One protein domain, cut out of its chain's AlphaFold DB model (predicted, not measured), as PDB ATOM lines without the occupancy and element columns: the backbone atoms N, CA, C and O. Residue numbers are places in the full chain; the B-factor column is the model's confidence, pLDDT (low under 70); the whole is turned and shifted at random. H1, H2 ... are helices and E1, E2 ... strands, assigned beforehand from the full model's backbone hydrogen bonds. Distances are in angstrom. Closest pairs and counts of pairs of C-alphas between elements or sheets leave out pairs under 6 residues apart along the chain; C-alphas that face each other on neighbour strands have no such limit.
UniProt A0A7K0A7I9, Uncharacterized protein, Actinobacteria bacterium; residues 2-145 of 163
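This is residues 2 to 145 of the 163 residues of an uncharacterized protein of Actinobacteria bacterium (UniProt A0A7K0A7I9). The domain is an open frame around a gap: a long, curved ribbon of strands E1 and E5, with short E4 at one end of it, makes one side, and the hairpin of E2 and E3, with helix H4 running alongside E2, makes the facing side. The short helices H1, H2 and H5 gather at one end of the gap, residues 27 to 33 and the link from E3 to E4 bridge the other end, and H3 and H6 lie at the far side of the hairpin from the ribbon. The printed part has 144 residues, with six named helices and five named strands in the order H1 H2 E1 H3 H4 E2 E3 E4 E5 H5 H6. One sheet has the order E1, E5, E4 and is mixed, the other has E2 and E3, antiparallel, and the class is mixed, helices and strands. By its radius of gyration of the C-alphas, 16.9 A, the whole is compact, and the C-alphas span 44 by 40 by 25 A.

H1, residues 2 to 8, and H2, residues 13 to 18, are only just apart, their closest C-alphas 8.1 A from each other. A tight link of 2 residues leads from H2 to E1, residues 21 to 26. After E1, residues 34 to 35 pair in parallel with residues 76 to 77 of E2, residues 75 to 79. H3, residues 41 to 44, is close to but not clearly touching H4, residues 57 to 68, the closest C-alphas being those of Phe 44 and Phe 62, 7.4 A apart. E2 and E3, residues 87 to 91, form a hairpin, antiparallel at 156 degrees, with N 76 and O 90 2.9 A apart, within hydrogen-bond range. E4, residues 96 to 99, is an edge strand and the parallel neighbour of E5, residues 109 to 119, with N 110 and O 96 2.8 A apart. E5 bends by 50 degrees at residue 115, and its pairing is staggered: residues 109 to 112 pair with E4, residues 112 to 119 with E1. E1 and E5 are antiparallel at 152 degrees, with N 23 and O 116 3.0 A apart and N 119 and O 21 2.9 A apart. This sheet is strongly twisted, and E1 is apart from both E2 and E3. H5, residues 123 to 127, is close to but not clearly touching H2, the closest C-alphas being those of Leu 13 and His 123, 6.6 A apart. H5 stands likewise to H1, the closest C-alphas being those of Ala 2 and Leu 125, 7.5 A apart. H6, residues 137 to 143, is apart from E2, E3 and H4. In H1, H4 and H6 every O i to N i+4 pair is within hydrogen-bond range; H2 has 1 of 2, H5 has 0 of 1 but 2 of 2 O i to N i+3 pairs, and H3 is too short for an i+4 pair.

H1 begins at C-alpha 2, (-3.435, 29.342, -86.059), and is 10.0 A long; H2 is 8.9 A. E1 is 15.6 A, H3 5.5 A and H4, the longest helix, 16.6 A, beginning at C-alpha 57, (6.879, 38.912, -71.526). E2 is 13.7 A, E3 13.1 A and E4 10.0 A. E5 is the longest strand, 25.3 A. H5 is 8.3 A, and H6 is 9.9 A, ending at C-alpha 143, (-12.603, 47.994, -75.810).

The two C-alphas farthest apart are those of Asp 14 and Gln 71, 46.8 A. The printed part, residues 2 to 145, has no cut. The links from E1 to H3, 14 residues, and from H3 to H4, 12 residues, are long. The mean pLDDT of the printed part is 94.0, and no printed residue is under 70.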
ATOM      1  N   ALA A   2      -3.506  27.883 -85.882       92.50
ATOM      2  CA  ALA A   2      -3.435  29.342 -86.059       92.50
ATOM      3  C   ALA A   2      -2.176  29.991 -85.449       92.50
ATOM      4  O   ALA A   2      -1.475  30.711 -86.145       92.50
ATOM      5  N   GLU A   3      -1.812  29.644 -84.207       92.19
ATOM      6  CA  GLU A   3      -0.575  30.134 -83.563       92.19
ATOM      7  C   GLU A   3       0.693  29.812 -84.370       92.19
ATOM      8  O   GLU A   3       1.621  30.613 -84.437       92.19
ATOM      9  N   TYR A   4       0.727  28.652 -85.036       91.00
ATOM     10  CA  TYR A   4       1.844  28.288 -85.907       91.00
ATOM     11  C   TYR A   4       1.850  29.146 -87.178       91.00
ATOM     12  O   TYR A   4       2.892  29.673 -87.544       91.00
ATOM     13  N   LEU A   5       0.690  29.345 -87.818       92.75
ATOM     14  CA  LEU A   5       0.572  30.214 -88.998       92.75
ATOM     15  C   LEU A   5       0.992  31.654 -88.690       92.75
ATOM     16  O   LEU A   5       1.759  32.235 -89.455       92.75
ATOM     17  N   ARG A   6       0.544  32.193 -87.550       93.69
ATOM     18  CA  ARG A   6       0.930  33.517 -87.047       93.69
ATOM     19  C   ARG A   6       2.438  33.613 -86.829       93.69
ATOM     20  O   ARG A   6       3.054  34.556 -87.313       93.69
ATOM     21  N   ARG A   7       3.035  32.644 -86.123       90.75
ATOM     22  CA  ARG A   7       4.468  32.653 -85.781       90.75
ATOM     23  C   ARG A   7       5.371  32.530 -87.005       90.75
ATOM     24  O   ARG A   7       6.373  33.229 -87.086       90.75
ATOM     25  N   GLU A   8       5.029  31.643 -87.933       89.69
ATOM     26  CA  GLU A   8       5.832  31.403 -89.138       89.69
ATOM     27  C   GLU A   8       5.510  32.390 -90.277       89.69
ATOM     28  O   GLU A   8       6.160  32.362 -91.321       89.69
ATOM     29  N   GLY A   9       4.503  33.257 -90.110       89.12
ATOM     30  CA  GLY A   9       4.099  34.241 -91.118       89.12
ATOM     31  C   GLY A   9       3.498  33.609 -92.379       89.12
ATOM     32  O   GLY A   9       3.703  34.099 -93.489       89.12
ATOM     33  N   TYR A  10       2.784  32.490 -92.240       91.12
ATOM     34  CA  TYR A  10       2.184  31.793 -93.380       91.12
ATOM     35  C   TYR A  10       0.891  32.493 -93.784       91.12
ATOM     36  O   TYR A  10      -0.169  32.201 -93.240       91.12
ATOM     37  N   VAL A  11       1.008  33.415 -94.737       89.31
ATOM     38  CA  VAL A  11      -0.088  34.260 -95.248       89.31
ATOM     39  C   VAL A  11      -0.575  33.854 -96.645       89.31
ATOM     40  O   VAL A  11      -1.453  34.498 -97.207       89.31
ATOM     41  N   SER A  12       0.003  32.806 -97.247       88.75
ATOM     42  CA  SER A  12      -0.341  32.363 -98.605       88.75
ATOM     43  C   SER A  12      -0.702  30.882 -98.672       88.75
ATOM     44  O   SER A  12      -0.181  30.054 -97.919       88.75
ATOM     45  N   LEU A  13      -1.574  30.539 -99.625       86.38
ATOM     46  CA  LEU A  13      -2.026  29.163 -99.855       86.38
ATOM     47  C   LEU A  13      -0.875  28.211-100.193       86.38
ATOM     48  O   LEU A  13      -0.876  27.068 -99.744       86.38
ATOM     49  N   ASP A  14       0.122  28.675-100.945       86.19
ATOM     50  CA  ASP A  14       1.266  27.838-101.313       86.19
ATOM     51  C   ASP A  14       2.093  27.438-100.087       86.19
ATOM     52  O   ASP A  14       2.421  26.266 -99.927       86.19
ATOM     53  N   ARG A  15       2.319  28.366 -99.150       85.69
ATOM     54  CA  ARG A  15       2.970  28.059 -97.866       85.69
ATOM     55  C   ARG A  15       2.115  27.156 -96.984       85.69
ATOM     56  O   ARG A  15       2.628  26.254 -96.325       85.69
ATOM     57  N   LEU A  16       0.798  27.351 -96.998       86.88
ATOM     58  CA  LEU A  16      -0.136  26.532 -96.227       86.88
ATOM     59  C   LEU A  16      -0.107  25.052 -96.650       86.88
ATOM     60  O   LEU A  16      -0.195  24.161 -95.804       86.88
ATOM     61  N   ARG A  17       0.067  24.787 -97.951       86.00
ATOM     62  CA  ARG A  17       0.198  23.436 -98.529       86.00
ATOM     63  C   ARG A  17       1.498  22.732 -98.150       86.00
ATOM     64  O   ARG A  17       1.577  21.508 -98.247       86.00
ATOM     65  N   GLU A  18       2.521  23.461 -97.726       85.88
ATOM     66  CA  GLU A  18       3.773  22.870 -97.238       85.88
ATOM     67  C   GLU A  18       3.623  22.392 -95.787       85.88
ATOM     68  O   GLU A  18       4.223  21.388 -95.395       85.88
ATOM     69  N   LEU A  19       2.748  23.035 -95.008       87.75
ATOM     70  CA  LEU A  19       2.548  22.726 -93.597       87.75
ATOM     71  C   LEU A  19       2.018  21.302 -93.405       87.75
ATOM     72  O   LEU A  19       0.968  20.934 -93.929       87.75
ATOM     73  N   ARG A  20       2.734  20.517 -92.596       89.44
ATOM     74  CA  ARG A  20       2.292  19.211 -92.095       89.44
ATOM     75  C   ARG A  20       2.237  19.253 -90.578       89.44
ATOM     76  O   ARG A  20       3.263  19.428 -89.926       89.44
ATOM     77  N   ALA A  21       1.048  19.066 -90.016       90.00
ATOM     78  CA  ALA A  21       0.855  18.995 -88.576       90.00
ATOM     79  C   ALA A  21       0.464  17.586 -88.127       90.00
ATOM     80  O   ALA A  21      -0.189  16.823 -88.841       90.00
ATOM     81  N   ARG A  22       0.839  17.260 -86.892       93.00
ATOM     82  CA  ARG A  22       0.239  16.157 -86.143       93.00
ATOM     83  C   ARG A  22      -0.930  16.710 -85.349       93.00
ATOM     84  O   ARG A  22      -0.746  17.651 -84.578       93.00
ATOM     85  N   ILE A  23      -2.110  16.131 -85.536       93.12
ATOM     86  CA  ILE A  23      -3.299  16.512 -84.775       93.12
ATOM     87  C   ILE A  23      -3.533  15.462 -83.710       93.12
ATOM     88  O   ILE A  23      -3.652  14.272 -84.001       93.12
ATOM     89  N   TRP A  24      -3.598  15.937 -82.477       95.12
ATOM     90  CA  TRP A  24      -3.880  15.132 -81.307       95.12
ATOM     91  C   TRP A  24      -5.271  15.465 -80.805       95.12
ATOM     92  O   TRP A  24      -5.666  16.630 -80.771       95.12
ATOM     93  N   VAL A  25      -5.988  14.436 -80.377       95.94
ATOM     94  CA  VAL A  25      -7.141  14.595 -79.500       95.94
ATOM     95  C   VAL A  25      -6.701  14.236 -78.091       95.94
ATOM     96  O   VAL A  25      -5.993  13.246 -77.894       95.94
ATOM     97  N   VAL A  26      -7.109  15.036 -77.112       95.06
ATOM     98  CA  VAL A  26      -6.849  14.792 -75.692       95.06
ATOM     99  C   VAL A  26      -8.131  14.996 -74.897       95.06
ATOM    100  O   VAL A  26      -8.960  15.835 -75.248       95.06
ATOM    101  N   ARG A  27      -8.309  14.230 -73.820       92.69
ATOM    102  CA  ARG A  27      -9.386  14.425 -72.848       92.69
ATOM    103  C   ARG A  27      -8.782  14.968 -71.568       92.69
ATOM    104  O   ARG A  27      -8.117  14.241 -70.840       92.69
ATOM    105  N   VAL A  28      -9.045  16.235 -71.294       89.31
ATOM    106  CA  VAL A  28      -8.615  16.884 -70.057       89.31
ATOM    107  C   VAL A  28      -9.772  16.821 -69.066       89.31
ATOM    108  O   VAL A  28     -10.876  17.268 -69.370       89.31
ATOM    109  N   ARG A  29      -9.539  16.224 -67.895       82.38
ATOM    110  CA  ARG A  29     -10.518  16.149 -66.804       82.38
ATOM    111  C   ARG A  29     -10.043  17.006 -65.648       82.38
ATOM    112  O   ARG A  29      -9.543  16.474 -64.666       82.38
ATOM    113  N   GLU A  30     -10.220  18.314 -65.779       82.81
ATOM    114  CA  GLU A  30      -9.783  19.248 -64.744       82.81
ATOM    115  C   GLU A  30     -10.978  19.960 -64.112       82.81
ATOM    116  O   GLU A  30     -11.674  20.716 -64.792       82.81
ATOM    117  N   PRO A  31     -11.263  19.709 -62.818       73.56
ATOM    118  CA  PRO A  31     -12.451  20.248 -62.163       73.56
ATOM    119  C   PRO A  31     -12.326  21.742 -61.841       73.56
ATOM    120  O   PRO A  31     -13.324  22.379 -61.511       73.56
ATOM    121  N   ARG A  32     -11.111  22.302 -61.894       87.88
ATOM    122  CA  ARG A  32     -10.817  23.694 -61.539       87.88
ATOM    123  C   ARG A  32     -10.075  24.376 -62.680       87.88
ATOM    124  O   ARG A  32      -8.852  24.435 -62.682       87.88
ATOM    125  N   VAL A  33     -10.834  24.879 -63.649       95.12
ATOM    126  CA  VAL A  33     -10.301  25.709 -64.736       95.12
ATOM    127  C   VAL A  33     -10.609  27.168 -64.432       95.12
ATOM    128  O   VAL A  33     -11.775  27.562 -64.383       95.12
ATOM    129  N   THR A  34      -9.568  27.978 -64.261       97.19
ATOM    130  CA  THR A  34      -9.716  29.426 -64.094       97.19
ATOM    131  C   THR A  34      -9.757  30.090 -65.462       97.19
ATOM    132  O   THR A  34      -8.853  29.905 -66.270       97.19
ATOM    133  N   THR A  35     -10.801  30.864 -65.751       97.69
ATOM    134  CA  THR A  35     -10.871  31.627 -67.006       97.69
ATOM    135  C   THR A  35     -10.306  33.023 -66.783       97.69
ATOM    136  O   THR A  35     -10.829  33.768 -65.953       97.69
ATOM    137  N   VAL A  36      -9.256  33.370 -67.523       98.12
ATOM    138  CA  VAL A  36      -8.684  34.719 -67.553       98.12
ATOM    139  C   VAL A  36      -9.187  35.402 -68.819       98.12
ATOM    140  O   VAL A  36      -8.886  34.955 -69.921       98.12
ATOM    141  N   THR A  37      -9.988  36.447 -68.667       97.81
ATOM    142  CA  THR A  37     -10.622  37.227 -69.734       97.81
ATOM    143  C   THR A  37     -10.037  38.636 -69.789       97.81
ATOM    144  O   THR A  37      -9.258  39.042 -68.928       97.81
ATOM    145  N   PHE A  38     -10.439  39.426 -70.787       98.19
ATOM    146  CA  PHE A  38     -10.081  40.846 -70.840       98.19
ATOM    147  C   PHE A  38     -10.613  41.638 -69.632       98.19
ATOM    148  O   PHE A  38      -9.964  42.586 -69.201       98.19
ATOM    149  N   ASP A  39     -11.744  41.224 -69.051       98.12
ATOM    150  CA  ASP A  39     -12.370  41.897 -67.906       98.12
ATOM    151  C   ASP A  39     -11.635  41.663 -66.583       98.12
ATOM    152  O   ASP A  39     -11.606  42.553 -65.738       98.12
ATOM    153  N   ASN A  40     -11.047  40.477 -66.392       98.12
ATOM    154  CA  ASN A  40     -10.426  40.086 -65.122       98.12
ATOM    155  C   ASN A  40      -8.897  39.955 -65.189       98.12
ATOM    156  O   ASN A  40      -8.282  39.545 -64.211       98.12
ATOM    157  N   ALA A  41      -8.264  40.312 -66.313       98.00
ATOM    158  CA  ALA A  41      -6.811  40.223 -66.487       98.00
ATOM    159  C   ALA A  41      -6.036  40.890 -65.332       98.00
ATOM    160  O   ALA A  41      -5.037  40.350 -64.847       98.00
ATOM    161  N   LEU A  42      -6.546  42.027 -64.842       98.12
ATOM    162  CA  LEU A  42      -5.927  42.795 -63.761       98.12
ATOM    163  C   LEU A  42      -5.860  42.018 -62.441       98.12
ATOM    164  O   LEU A  42      -4.880  42.177 -61.712       98.12
ATOM    165  N   ASP A  43      -6.816  41.124 -62.169       97.44
ATOM    166  CA  ASP A  43      -6.820  40.278 -60.964       97.44
ATOM    167  C   ASP A  43      -5.613  39.325 -60.932       97.44
ATOM    168  O   ASP A  43      -5.191  38.859 -59.872       97.44
ATOM    169  N   PHE A  44      -5.015  39.070 -62.098       96.81
ATOM    170  CA  PHE A  44      -3.841  38.220 -62.276       96.81
ATOM    171  C   PHE A  44      -2.543  39.016 -62.472       96.81
ATOM    172  O   PHE A  44      -1.473  38.421 -62.620       96.81
ATOM    173  N   GLY A  45      -2.607  40.351 -62.415       96.50
ATOM    174  CA  GLY A  45      -1.467  41.237 -62.659       96.50
ATOM    175  C   GLY A  45      -1.136  41.417 -64.142       96.50
ATOM    176  O   GLY A  45       0.020  41.672 -64.473       96.50
ATOM    177  N   LEU A  46      -2.127  41.256 -65.022       98.25
ATOM    178  CA  LEU A  46      -2.019  41.475 -66.464       98.25
ATOM    179  C   LEU A  46      -2.909  42.642 -66.889       98.25
ATOM    180  O   LEU A  46      -3.999  42.836 -66.356       98.25
ATOM    181  N   GLU A  47      -2.508  43.388 -67.908       98.25
ATOM    182  CA  GLU A  47      -3.449  44.212 -68.656       98.25
ATOM    183  C   GLU A  47      -4.227  43.351 -69.664       98.25
ATOM    184  O   GLU A  47      -3.729  42.349 -70.175       98.25
ATOM    185  N   ALA A  48      -5.437  43.774 -70.044       98.19
ATOM    186  CA  ALA A  48      -6.238  43.072 -71.055       98.19
ATOM    187  C   ALA A  48      -5.483  42.863 -72.383       98.19
ATOM    188  O   ALA A  48      -5.651  41.841 -73.049       98.19
ATOM    189  N   LYS A  49      -4.629  43.825 -72.764       98.00
ATOM    190  CA  LYS A  49      -3.809  43.752 -73.983       98.00
ATOM    191  C   LYS A  49      -2.755  42.646 -73.918       98.00
ATOM    192  O   LYS A  49      -2.420  42.090 -74.959       98.00
ATOM    193  N   ASP A  50      -2.262  42.323 -72.723       98.31
ATOM    194  CA  ASP A  50      -1.149  41.392 -72.538       98.31
ATOM    195  C   ASP A  50      -1.559  39.971 -72.930       98.31
ATOM    196  O   ASP A  50      -0.761  39.242 -73.508       98.31
ATOM    197  N   LEU A  51      -2.832  39.611 -72.717       97.88
ATOM    198  CA  LEU A  51      -3.392  38.297 -73.061       97.88
ATOM    199  C   LEU A  51      -3.277  37.941 -74.547       97.88
ATOM    200  O   LEU A  51      -3.342  36.767 -74.905       97.88
ATOM    201  N   VAL A  52      -3.151  38.944 -75.417       97.69
ATOM    202  CA  VAL A  52      -3.111  38.764 -76.872       97.69
ATOM    203  C   VAL A  52      -1.990  39.557 -77.536       97.69
ATOM    204  O   VAL A  52      -1.977  39.697 -78.757       97.69
ATOM    205  N   ALA A  53      -1.044  40.092 -76.769       96.88
ATOM    206  CA  ALA A  53       0.060  40.870 -77.311       96.88
ATOM    207  C   ALA A  53       0.978  40.018 -78.213       96.88
ATOM    208  O   ALA A  53       0.944  38.785 -78.218       96.88
ATOM    209  N   ASP A  54       1.794  40.696 -79.020       96.31
ATOM    210  CA  ASP A  54       2.888  40.046 -79.756       96.31
ATOM    211  C   ASP A  54       4.115  39.829 -78.858       96.31
ATOM    212  O   ASP A  54       4.885  38.894 -79.070       96.31
ATOM    213  N   ASP A  55       4.280  40.679 -77.838       96.00
ATOM    214  CA  ASP A  55       5.250  40.484 -76.765       96.00
ATOM    215  C   ASP A  55       4.644  39.590 -75.678       96.00
ATOM    216  O   ASP A  55       3.629  39.918 -75.064       96.00
ATOM    217  N   HIS A  56       5.286  38.451 -75.434       94.69
ATOM    218  CA  HIS A  56       4.826  37.458 -74.470       94.69
ATOM    219  C   HIS A  56       5.384  37.672 -73.056       94.69
ATOM    220  O   HIS A  56       5.092  36.856 -72.182       94.69
ATOM    221  N   GLY A  57       6.184  38.715 -72.802       97.88
ATOM    222  CA  GLY A  57       6.879  38.912 -71.526       97.88
ATOM    223  C   GLY A  57       5.950  38.883 -70.307       97.88
ATOM    224  O   GLY A  57       6.191  38.132 -69.361       97.88
ATOM    225  N   ALA A  58       4.838  39.620 -70.350       97.62
ATOM    226  CA  ALA A  58       3.853  39.642 -69.265       97.62
ATOM    227  C   ALA A  58       3.208  38.259 -69.036       97.62
ATOM    228  O   ALA A  58       3.147  37.775 -67.903       97.62
ATOM    229  N   CYS A  59       2.808  37.567 -70.109       97.31
ATOM    230  CA  CYS A  59       2.264  36.209 -70.024       97.31
ATOM    231  C   CYS A  59       3.289  35.182 -69.532       97.31
ATOM    232  O   CYS A  59       2.910  34.239 -68.843       97.31
ATOM    233  N   GLN A  60       4.575  35.342 -69.854       97.75
ATOM    234  CA  GLN A  60       5.645  34.476 -69.354       97.75
ATOM    235  C   GLN A  60       5.857  34.661 -67.850       97.75
ATOM    236  O   GLN A  60       5.972  33.669 -67.135       97.75
ATOM    237  N   VAL A  61       5.842  35.904 -67.361       97.88
ATOM    238  CA  VAL A  61       5.889  36.197 -65.920       97.88
ATOM    239  C   VAL A  61       4.670  35.601 -65.215       97.88
ATOM    240  O   VAL A  61       4.819  34.922 -64.202       97.88
ATOM    241  N   PHE A  62       3.469  35.784 -65.768       97.75
ATOM    242  CA  PHE A  62       2.251  35.176 -65.232       97.75
ATOM    243  C   PHE A  62       2.320  33.640 -65.216       97.75
ATOM    244  O   PHE A  62       2.022  33.022 -64.196       97.75
ATOM    245  N   ALA A  63       2.778  33.021 -66.306       97.31
ATOM    246  CA  ALA A  63       2.964  31.577 -66.400       97.31
ATOM    247  C   ALA A  63       3.971  31.048 -65.371       97.31
ATOM    248  O   ALA A  63       3.767  29.965 -64.828       97.31
ATOM    249  N   GLU A  64       5.039  31.794 -65.090       97.31
ATOM    250  CA  GLU A  64       6.011  31.409 -64.068       97.31
ATOM    251  C   GLU A  64       5.398  31.456 -62.669       97.31
ATOM    252  O   GLU A  64       5.530  30.496 -61.912       97.31
ATOM    253  N   ARG A  65       4.616  32.497 -62.363       97.19
ATOM    254  CA  ARG A  65       3.861  32.574 -61.107       97.19
ATOM    255  C   ARG A  65       2.904  31.396 -60.948       97.19
ATOM    256  O   ARG A  65       2.877  30.789 -59.884       97.19
ATOM    257  N   CYS A  66       2.194  31.004 -62.009       96.56
ATOM    258  CA  CYS A  66       1.347  29.805 -61.996       96.56
ATOM    259  C   CYS A  66       2.109  28.506 -61.701       96.56
ATOM    260  O   CYS A  66       1.510  27.552 -61.216       96.56
ATOM    261  N   ARG A  67       3.419  28.446 -61.972       95.56
ATOM    262  CA  ARG A  67       4.257  27.286 -61.632       95.56
ATOM    263  C   ARG A  67       4.847  27.359 -60.226       95.56
ATOM    264  O   ARG A  67       5.088  26.309 -59.636       95.56
ATOM    265  N   SER A  68       5.137  28.557 -59.717       95.44
ATOM    266  CA  SER A  68       5.897  28.741 -58.472       95.44
ATOM    267  C   SER A  68       5.042  29.057 -57.242       95.44
ATOM    268  O   SER A  68       5.482  28.830 -56.117       95.44
ATOM    269  N   GLU A  69       3.851  29.626 -57.426       95.25
ATOM    270  CA  GLU A  69       2.984  30.103 -56.346       95.25
ATOM    271  C   GLU A  69       1.803  29.146 -56.120       95.25
ATOM    272  O   GLU A  69       0.974  28.952 -57.005       95.25
ATOM    273  N   ALA A  70       1.665  28.598 -54.910       91.94
ATOM    274  CA  ALA A  70       0.623  27.612 -54.587       91.94
ATOM    275  C   ALA A  70      -0.820  28.152 -54.692       91.94
ATOM    276  O   ALA A  70      -1.763  27.380 -54.838       91.94
ATOM    277  N   GLN A  71      -1.007  29.469 -54.588       93.50
ATOM    278  CA  GLN A  71      -2.306  30.135 -54.724       93.50
ATOM    279  C   GLN A  71      -2.744  30.343 -56.180       93.50
ATOM    280  O   GLN A  71      -3.895  30.710 -56.421       93.50
ATOM    281  N   MET A  72      -1.833  30.174 -57.139       95.44
ATOM    282  CA  MET A  72      -2.109  30.440 -58.545       95.44
ATOM    283  C   MET A  72      -2.794  29.239 -59.212       95.44
ATOM    284  O   MET A  72      -2.630  28.101 -58.774       95.44
ATOM    285  N   PRO A  73      -3.597  29.466 -60.266       94.81
ATOM    286  CA  PRO A  73      -4.308  28.390 -60.939       94.81
ATOM    287  C   PRO A  73      -3.364  27.455 -61.705       94.81
ATOM    288  O   PRO A  73      -2.567  27.893 -62.531       94.81
ATOM    289  N   GLU A  74      -3.536  26.149 -61.504       92.94
ATOM    290  CA  GLU A  74      -2.804  25.106 -62.238       92.94
ATOM    291  C   GLU A  74      -3.313  24.917 -63.673       92.94
ATOM    292  O   GLU A  74      -2.584  24.441 -64.542       92.94
ATOM    293  N   VAL A  75      -4.567  25.288 -63.936       95.25
ATOM    294  CA  VAL A  75      -5.192  25.179 -65.253       95.25
ATOM    295  C   VAL A  75      -5.935  26.464 -65.554       95.25
ATOM    296  O   VAL A  75      -6.834  26.869 -64.811       95.25
ATOM    297  N   ILE A  76      -5.566  27.096 -66.663       97.38
ATOM    298  CA  ILE A  76      -6.176  28.342 -67.109       97.38
ATOM    299  C   ILE A  76      -6.742  28.214 -68.512       97.38
ATOM    300  O   ILE A  76      -6.185  27.538 -69.377       97.38
ATOM    301  N   ARG A  77      -7.841  28.919 -68.743       97.75
ATOM    302  CA  ARG A  77      -8.384  29.182 -70.067       97.75
ATOM    303  C   ARG A  77      -8.179  30.654 -70.389       97.75
ATOM    304  O   ARG A  77      -8.506  31.503 -69.563       97.75
ATOM    305  N   VAL A  78      -7.605  30.936 -71.553       98.06
ATOM    306  CA  VAL A  78      -7.202  32.286 -71.974       98.06
ATOM    307  C   VAL A  78      -7.624  32.546 -73.421       98.06
ATOM    308  O   VAL A  78      -7.696  31.589 -74.194       98.06
ATOM    309  N   PRO A  79      -7.865  33.802 -73.830       97.69
ATOM    310  CA  PRO A  79      -8.069  34.152 -75.229       97.69
ATOM    311  C   PRO A  79      -6.931  33.644 -76.119       97.69
ATOM    312  O   PRO A  79      -5.760  33.667 -75.737       97.69
ATOM    313  N   ASN A  80      -7.271  33.187 -77.320       97.12
ATOM    314  CA  ASN A  80      -6.290  32.806 -78.322       97.12
ATOM    315  C   ASN A  80      -5.816  34.046 -79.085       97.12
ATOM    316  O   ASN A  80      -6.609  34.722 -79.734       97.12
ATOM    317  N   ALA A  81      -4.514  34.317 -79.029       97.19
ATOM    318  CA  ALA A  81      -3.920  35.520 -79.595       97.19
ATOM    319  C   ALA A  81      -3.791  35.480 -81.129       97.19
ATOM    320  O   ALA A  81      -3.643  36.535 -81.752       97.19
ATOM    321  N   ALA A  82      -3.827  34.284 -81.728       97.06
ATOM    322  CA  ALA A  82      -3.766  34.066 -83.171       97.06
ATOM    323  C   ALA A  82      -5.124  33.801 -83.822       97.06
ATOM    324  O   ALA A  82      -5.247  33.989 -85.026       97.06
ATOM    325  N   LEU A  83      -6.124  33.339 -83.071       96.56
ATOM    326  CA  LEU A  83      -7.459  33.030 -83.584       96.56
ATOM    327  C   LEU A  83      -8.517  33.729 -82.715       96.56
ATOM    328  O   LEU A  83      -9.028  33.130 -81.761       96.56
ATOM    329  N   PRO A  84      -8.820  35.005 -83.013       96.81
ATOM    330  CA  PRO A  84      -9.727  35.821 -82.218       96.81
ATOM    331  C   PRO A  84     -11.088  35.147 -82.026       96.81
ATOM    332  O   PRO A  84     -11.626  34.559 -82.958       96.81
ATOM    333  N   GLY A  85     -11.646  35.245 -80.817       95.06
ATOM    334  CA  GLY A  85     -12.929  34.622 -80.467       95.06
ATOM    335  C   GLY A  85     -12.839  33.145 -80.071       95.06
ATOM    336  O   GLY A  85     -13.851  32.551 -79.711       95.06
ATOM    337  N   THR A  86     -11.637  32.565 -80.066       95.81
ATOM    338  CA  THR A  86     -11.379  31.233 -79.504       95.81
ATOM    339  C   THR A  86     -10.518  31.316 -78.245       95.81
ATOM    340  O   THR A  86      -9.960  32.366 -77.917       95.81
ATOM    341  N   GLU A  87     -10.411  30.201 -77.526       95.75
ATOM    342  CA  GLU A  87      -9.671  30.106 -76.270       95.75
ATOM    343  C   GLU A  87      -8.609  29.003 -76.341       95.75
ATOM    344  O   GLU A  87      -8.797  27.964 -76.976       95.75
ATOM    345  N   ASN A  88      -7.501  29.215 -75.642       95.81
ATOM    346  CA  ASN A  88      -6.493  28.203 -75.370       95.81
ATOM    347  C   ASN A  88      -6.660  27.692 -73.933       95.81
ATOM    348  O   ASN A  88      -6.910  28.469 -73.010       95.81
ATOM    349  N   LEU A  89      -6.467  26.388 -73.737       95.69
ATOM    350  CA  LEU A  89      -6.326  25.781 -72.416       95.69
ATOM    351  C   LEU A  89      -4.835  25.591 -72.125       95.69
ATOM    352  O   LEU A  89      -4.142  24.900 -72.874       95.69
ATOM    353  N   VAL A  90      -4.345  26.192 -71.046       95.81
ATOM    354  CA  VAL A  90      -2.964  26.047 -70.578       95.81
ATOM    355  C   VAL A  90      -2.983  25.273 -69.272       95.81
ATOM    356  O   VAL A  90      -3.702  25.615 -68.335       95.81
ATOM    357  N   ILE A  91      -2.192  24.209 -69.233       94.19
ATOM    358  CA  ILE A  91      -2.103  23.284 -68.110       94.19
ATOM    359  C   ILE A  91      -0.674  23.356 -67.576       94.19
ATOM    360  O   ILE A  91       0.276  23.064 -68.306       94.19
ATOM    361  N   PHE A  92      -0.519  23.767 -66.322       93.94
ATOM    362  CA  PHE A  92       0.769  23.855 -65.646       93.94
ATOM    363  C   PHE A  92       1.099  22.550 -64.913       93.94
ATOM    364  O   PHE A  92       0.227  21.801 -64.464       93.94
ATOM    365  N   GLY A  93       2.397  22.272 -64.793       90.31
ATOM    366  CA  GLY A  93       2.904  21.071 -64.134       90.31
ATOM    367  C   GLY A  93       3.025  19.847 -65.055       90.31
ATOM    368  O   GLY A  93       2.755  19.921 -66.256       90.31
ATOM    369  N   PRO A  94       3.489  18.713 -64.507       90.31
ATOM    370  CA  PRO A  94       3.756  17.502 -65.277       90.31
ATOM    371  C   PRO A  94       2.466  16.902 -65.841       90.31
ATOM    372  O   PRO A  94       1.432  16.928 -65.176       90.31
ATOM    373  N   ARG A  95       2.533  16.348 -67.055       92.31
ATOM    374  CA  ARG A  95       1.455  15.574 -67.689       92.31
ATOM    375  C   ARG A  95       2.043  14.398 -68.468       92.31
ATOM    376  O   ARG A  95       3.084  14.538 -69.111       92.31
ATOM    377  N   THR A  96       1.354  13.267 -68.428       93.56
ATOM    378  CA  THR A  96       1.734  12.014 -69.083       93.56
ATOM    379  C   THR A  96       0.633  11.609 -70.047       93.56
ATOM    380  O   THR A  96      -0.536  11.539 -69.682       93.56
ATOM    381  N   LEU A  97       0.991  11.337 -71.299       94.44
ATOM    382  CA  LEU A  97       0.028  10.863 -72.285       94.44
ATOM    383  C   LEU A  97      -0.375   9.415 -71.966       94.44
ATOM    384  O   LEU A  97       0.476   8.527 -71.938       94.44
ATOM    385  N   ALA A  98      -1.672   9.177 -71.795       94.69
ATOM    386  CA  ALA A  98      -2.252   7.847 -71.639       94.69
ATOM    387  C   ALA A  98      -3.051   7.452 -72.900       94.69
ATOM    388  O   ALA A  98      -3.500   8.335 -73.638       94.69
ATOM    389  N   PRO A  99      -3.266   6.151 -73.185       95.50
ATOM    390  CA  PRO A  99      -4.088   5.725 -74.317       95.50
ATOM    391  C   PRO A  99      -5.485   6.352 -74.283       95.50
ATOM    392  O   PRO A  99      -6.136   6.368 -73.246       95.50
ATOM    393  N   TYR A 100      -5.992   6.832 -75.419       94.81
ATOM    394  CA  TYR A 100      -7.226   7.629 -75.453       94.81
ATOM    395  C   TYR A 100      -8.432   7.008 -74.740       94.81
ATOM    396  O   TYR A 100      -9.180   7.729 -74.087       94.81
ATOM    397  N   LEU A 101      -8.619   5.688 -74.846       94.75
ATOM    398  CA  LEU A 101      -9.738   4.968 -74.226       94.75
ATOM    399  C   LEU A 101      -9.462   4.508 -72.787       94.75
ATOM    400  O   LEU A 101     -10.367   3.965 -72.156       94.75
ATOM    401  N   SER A 102      -8.257   4.722 -72.251       92.94
ATOM    402  CA  SER A 102      -7.962   4.369 -70.865       92.94
ATOM    403  C   SER A 102      -8.720   5.273 -69.892       92.94
ATOM    404  O   SER A 102      -9.127   6.400 -70.206       92.94
ATOM    405  N   VAL A 103      -8.936   4.747 -68.689       91.62
ATOM    406  CA  VAL A 103      -9.360   5.543 -67.540       91.62
ATOM    407  C   VAL A 103      -8.083   6.075 -66.877       91.62
ATOM    408  O   VAL A 103      -7.231   5.250 -66.545       91.62
ATOM    409  N   PRO A 104      -7.922   7.403 -66.714       90.88
ATOM    410  CA  PRO A 104      -6.810   7.991 -65.961       90.88
ATOM    411  C   PRO A 104      -6.702   7.389 -64.561       90.88
ATOM    412  O   PRO A 104      -7.732   7.221 -63.900       90.88
ATOM    413  N   ILE A 105      -5.484   7.075 -64.117       89.81
ATOM    414  CA  ILE A 105      -5.227   6.611 -62.749       89.81
ATOM    415  C   ILE A 105      -5.071   7.824 -61.828       89.81
ATOM    416  O   ILE A 105      -5.594   7.820 -60.714       89.81
ATOM    417  N   ASP A 106      -4.410   8.875 -62.311       88.69
ATOM    418  CA  ASP A 106      -4.223  10.138 -61.601       88.69
ATOM    419  C   ASP A 106      -4.566  11.364 -62.478       88.69
ATOM    420  O   ASP A 106      -5.094  11.237 -63.585       88.69
ATOM    421  N   GLN A 107      -4.336  12.572 -61.952       84.94
ATOM    422  CA  GLN A 107      -4.574  13.835 -62.667       84.94
ATOM    423  C   GLN A 107      -3.466  14.190 -63.668       84.94
ATOM    424  O   GLN A 107      -3.668  15.061 -64.517       84.94
ATOM    425  N   VAL A 108      -2.294  13.548 -63.581       89.50
ATOM    426  CA  VAL A 108      -1.216  13.793 -64.542       89.50
ATOM    427  C   VAL A 108      -1.427  12.989 -65.823       89.50
ATOM    428  O   VAL A 108      -0.955  13.412 -66.877       89.50
ATOM    429  N   ASP A 109      -2.185  11.894 -65.765       92.50
ATOM    430  CA  ASP A 109      -2.627  11.113 -66.916       92.50
ATOM    431  C   ASP A 109      -3.605  11.894 -67.812       92.50
ATOM    432  O   ASP A 109      -4.752  12.177 -67.458       92.50
ATOM    433  N   VAL A 110      -3.182  12.166 -69.046       94.50
ATOM    434  CA  VAL A 110      -3.988  12.809 -70.089       94.50
ATOM    435  C   VAL A 110      -4.281  11.787 -71.187       94.50
ATOM    436  O   VAL A 110      -3.412  11.529 -72.025       94.50
ATOM    437  N   PRO A 111      -5.488  11.189 -71.233       96.19
ATOM    438  CA  PRO A 111      -5.874  10.309 -72.325       96.19
ATOM    439  C   PRO A 111      -5.830  11.057 -73.650       96.19
ATOM    440  O   PRO A 111      -6.534  12.052 -73.831       96.19
ATOM    441  N   GLY A 112      -5.046  10.556 -74.596       96.44
ATOM    442  CA  GLY A 112      -4.895  11.164 -75.904       96.44
ATOM    443  C   GLY A 112      -4.590  10.153 -76.999       96.44
ATOM    444  O   GLY A 112      -4.192   9.017 -76.744       96.44
ATOM    445  N   SER A 113      -4.816  10.562 -78.241       96.88
ATOM    446  CA  SER A 113      -4.398   9.817 -79.429       96.88
ATOM    447  C   SER A 113      -4.045  10.781 -80.546       96.88
ATOM    448  O   SER A 113      -4.636  11.855 -80.674       96.88
ATOM    449  N   LEU A 114      -3.109  10.364 -81.391       95.88
ATOM    450  CA  LEU A 114      -2.930  10.966 -82.701       95.88
ATOM    451  C   LEU A 114      -4.180  10.641 -83.532       95.88
ATOM    452  O   LEU A 114      -4.581   9.478 -83.600       95.88
ATOM    453  N   VAL A 115      -4.815  11.657 -84.114       94.56
ATOM    454  CA  VAL A 115      -5.994  11.494 -84.987       94.56
ATOM    455  C   VAL A 115      -5.672  11.760 -86.450       94.56
ATOM    456  O   VAL A 115      -6.382  11.280 -87.326       94.56
ATOM    457  N   ALA A 116      -4.591  12.490 -86.721       92.88
ATOM    458  CA  ALA A 116      -4.078  12.680 -88.067       92.88
ATOM    459  C   ALA A 116      -2.565  12.912 -88.047       92.88
ATOM    460  O   ALA A 116      -2.049  13.682 -87.228       92.88
ATOM    461  N   GLU A 117      -1.871  12.287 -88.994       92.62
ATOM    462  CA  GLU A 117      -0.477  12.571 -89.321       92.62
ATOM    463  C   GLU A 117      -0.413  13.257 -90.687       92.62
ATOM    464  O   GLU A 117      -1.036  12.803 -91.644       92.62
ATOM    465  N   GLY A 118       0.308  14.377 -90.772       89.50
ATOM    466  CA  GLY A 118       0.403  15.149 -92.012       89.50
ATOM    467  C   GLY A 118      -0.844  15.976 -92.328       89.50
ATOM    468  O   GLY A 118      -1.115  16.244 -93.494       89.50
ATOM    469  N   ALA A 119      -1.600  16.382 -91.307       88.44
ATOM    470  CA  ALA A 119      -2.780  17.212 -91.485       88.44
ATOM    471  C   ALA A 119      -2.423  18.600 -92.026       88.44
ATOM    472  O   ALA A 119      -1.400  19.189 -91.657       88.44
ATOM    473  N   HIS A 120      -3.336  19.123 -92.836       89.06
ATOM    474  CA  HIS A 120      -3.279  20.458 -93.401       89.06
ATOM    475  C   HIS A 120      -4.284  21.386 -92.726       89.06
ATOM    476  O   HIS A 120      -5.382  20.944 -92.377       89.06
ATOM    477  N   PRO A 121      -3.954  22.673 -92.556       88.19
ATOM    478  CA  PRO A 121      -4.946  23.667 -92.182       88.19
ATOM    479  C   PRO A 121      -5.977  23.835 -93.298       88.19
ATOM    480  O   PRO A 121      -5.648  23.717 -94.480       88.19
ATOM    481  N   LEU A 122      -7.211  24.170 -92.923       89.12
ATOM    482  CA  LEU A 122      -8.202  24.638 -93.887       89.12
ATOM    483  C   LEU A 122      -7.682  25.904 -94.573       89.12
ATOM    484  O   LEU A 122      -7.125  26.774 -93.911       89.12
ATOM    485  N   HIS A 123      -7.893  26.024 -95.885       89.12
ATOM    486  CA  HIS A 123      -7.512  27.227 -96.635       89.12
ATOM    487  C   HIS A 123      -8.172  28.486 -96.064       89.12
ATOM    488  O   HIS A 123      -7.503  29.501 -95.883       89.12
ATOM    489  N   SER A 124      -9.455  28.374 -95.713       90.56
ATOM    490  CA  SER A 124     -10.256  29.424 -95.079       90.56
ATOM    491  C   SER A 124      -9.667  29.904 -93.755       90.56
ATOM    492  O   SER A 124      -9.873  31.052 -93.396       90.56
ATOM    493  N   LEU A 125      -8.869  29.089 -93.048       91.69
ATOM    494  CA  LEU A 125      -8.277  29.488 -91.769       91.69
ATOM    495  C   LEU A 125      -7.407  30.746 -91.896       91.69
ATOM    496  O   LEU A 125      -7.364  31.519 -90.945       91.69
ATOM    497  N   LEU A 126      -6.745  30.961 -93.042       92.19
ATOM    498  CA  LEU A 126      -5.895  32.138 -93.279       92.19
ATOM    499  C   LEU A 126      -6.641  33.459 -93.057       92.19
ATOM    500  O   LEU A 126      -6.043  34.412 -92.575       92.19
ATOM    501  N   GLU A 127      -7.937  33.499 -93.363       92.00
ATOM    502  CA  GLU A 127      -8.773  34.700 -93.241       92.00
ATOM    503  C   GLU A 127      -9.137  35.020 -91.782       92.00
ATOM    504  O   GLU A 127      -9.533  36.140 -91.472       92.00
ATOM    505  N   HIS A 128      -8.969  34.052 -90.876       94.12
ATOM    506  CA  HIS A 128      -9.297  34.191 -89.456       94.12
ATOM    507  C   HIS A 128      -8.062  34.316 -88.558       94.12
ATOM    508  O   HIS A 128      -8.198  34.641 -87.376       94.12
ATOM    509  N   VAL A 129      -6.861  34.028 -89.073       95.50
ATOM    510  CA  VAL A 129      -5.633  34.191 -88.292       95.50
ATOM    511  C   VAL A 129      -5.300  35.670 -88.183       95.50
ATOM    512  O   VAL A 129      -5.165  36.361 -89.184       95.50
ATOM    513  N   ARG A 130      -5.095  36.134 -86.954       96.12
ATOM    514  CA  ARG A 130      -4.449  37.419 -86.699       96.12
ATOM    515  C   ARG A 130      -2.933  37.242 -86.764       96.12
ATOM    516  O   ARG A 130      -2.372  36.412 -86.042       96.12
ATOM    517  N   TYR A 131      -2.262  38.055 -87.568       96.00
ATOM    518  CA  TYR A 131      -0.810  38.063 -87.714       96.00
ATOM    519  C   TYR A 131      -0.134  39.104 -86.806       96.00
ATOM    520  O   TYR A 131      -0.773  39.950 -86.179       96.00
ATOM    521  N   LEU A 132       1.191  38.998 -86.667       95.31
ATOM    522  CA  LEU A 132       1.982  39.927 -85.854       95.31
ATOM    523  C   LEU A 132       1.863  41.361 -86.392       95.31
ATOM    524  O   LEU A 132       1.888  41.581 -87.600       95.31
ATOM    525  N   GLY A 133       1.751  42.335 -85.492       95.19
ATOM    526  CA  GLY A 133       1.532  43.747 -85.800       95.19
ATOM    527  C   GLY A 133       0.072  44.120 -86.063       95.19
ATOM    528  O   GLY A 133      -0.262  45.305 -86.033       95.19
ATOM    529  N   GLU A 134      -0.819  43.149 -86.277       96.62
ATOM    530  CA  GLU A 134      -2.236  43.426 -86.502       96.62
ATOM    531  C   GLU A 134      -2.975  43.674 -85.177       96.62
ATOM    532  O   GLU A 134      -2.667  43.040 -84.156       96.62
ATOM    533  N   PRO A 135      -3.984  44.566 -85.160       96.88
ATOM    534  CA  PRO A 135      -4.854  44.728 -84.001       96.88
ATOM    535  C   PRO A 135      -5.639  43.439 -83.742       96.88
ATOM    536  O   PRO A 135      -6.086  42.788 -84.681       96.88
ATOM    537  N   HIS A 136      -5.843  43.071 -82.474       97.75
ATOM    538  CA  HIS A 136      -6.596  41.864 -82.125       97.75
ATOM    539  C   HIS A 136      -8.115  42.129 -82.147       97.75
ATOM    540  O   HIS A 136      -8.612  42.811 -81.245       97.75
ATOM    541  N   PRO A 137      -8.886  41.575 -83.104       97.12
ATOM    542  CA  PRO A 137     -10.301  41.902 -83.298       97.12
ATOM    543  C   PRO A 137     -11.168  41.768 -82.043       97.12
ATOM    544  O   PRO A 137     -11.946  42.673 -81.738       97.12
ATOM    545  N   ALA A 138     -10.992  40.695 -81.264       97.12
ATOM    546  CA  ALA A 138     -11.780  40.490 -80.048       97.12
ATOM    547  C   ALA A 138     -11.410  41.466 -78.917       97.12
ATOM    548  O   ALA A 138     -12.277  41.858 -78.140       97.12
ATOM    549  N   LEU A 139     -10.148  41.912 -78.855       98.00
ATOM    550  CA  LEU A 139      -9.724  42.916 -77.874       98.00
ATOM    551  C   LEU A 139     -10.298  44.284 -78.255       98.00
ATOM    552  O   LEU A 139     -10.785  45.019 -77.403       98.00
ATOM    553  N   GLU A 140     -10.272  44.618 -79.545       98.12
ATOM    554  CA  GLU A 140     -10.844  45.862 -80.058       98.12
ATOM    555  C   GLU A 140     -12.370  45.907 -79.903       98.12
ATOM    556  O   GLU A 140     -12.924  46.956 -79.572       98.12
ATOM    557  N   ALA A 141     -13.063  44.781 -80.093       97.44
ATOM    558  CA  ALA A 141     -14.491  44.671 -79.810       97.44
ATOM    559  C   ALA A 141     -14.791  44.906 -78.323       97.44
ATOM    560  O   ALA A 141     -15.647  45.736 -78.003       97.44
ATOM    561  N   TRP A 142     -14.030  44.262 -77.432       97.75
ATOM    562  CA  TRP A 142     -14.147  44.442 -75.985       97.75
ATOM    563  C   TRP A 142     -13.910  45.897 -75.557       97.75
ATOM    564  O   TRP A 142     -14.734  46.459 -74.840       97.75
ATOM    565  N   LYS A 143     -12.870  46.565 -76.079       98.06
ATOM    566  CA  LYS A 143     -12.603  47.994 -75.810       98.06
ATOM    567  C   LYS A 143     -13.773  48.907 -76.185       98.06
ATOM    568  O   LYS A 143     -13.961  49.949 -75.563       98.06
ATOM    569  N   ARG A 144     -14.555  48.537 -77.206       97.94
ATOM    570  CA  ARG A 144     -15.764  49.262 -77.633       97.94
ATOM    571  C   ARG A 144     -17.024  48.869 -76.853       97.94
ATOM    572  O   ARG A 144     -18.088  49.409 -77.140       97.94
ATOM    573  N   GLY A 145     -16.935  47.927 -75.913       97.06
ATOM    574  CA  GLY A 145     -18.095  47.372 -75.211       97.06
ATOM    575  C   GLY A 145     -18.986  46.502 -76.104       97.06
ATOM    576  O   GLY A 145     -20.187  46.406 -75.867       97.06
TER     577      GLY A 145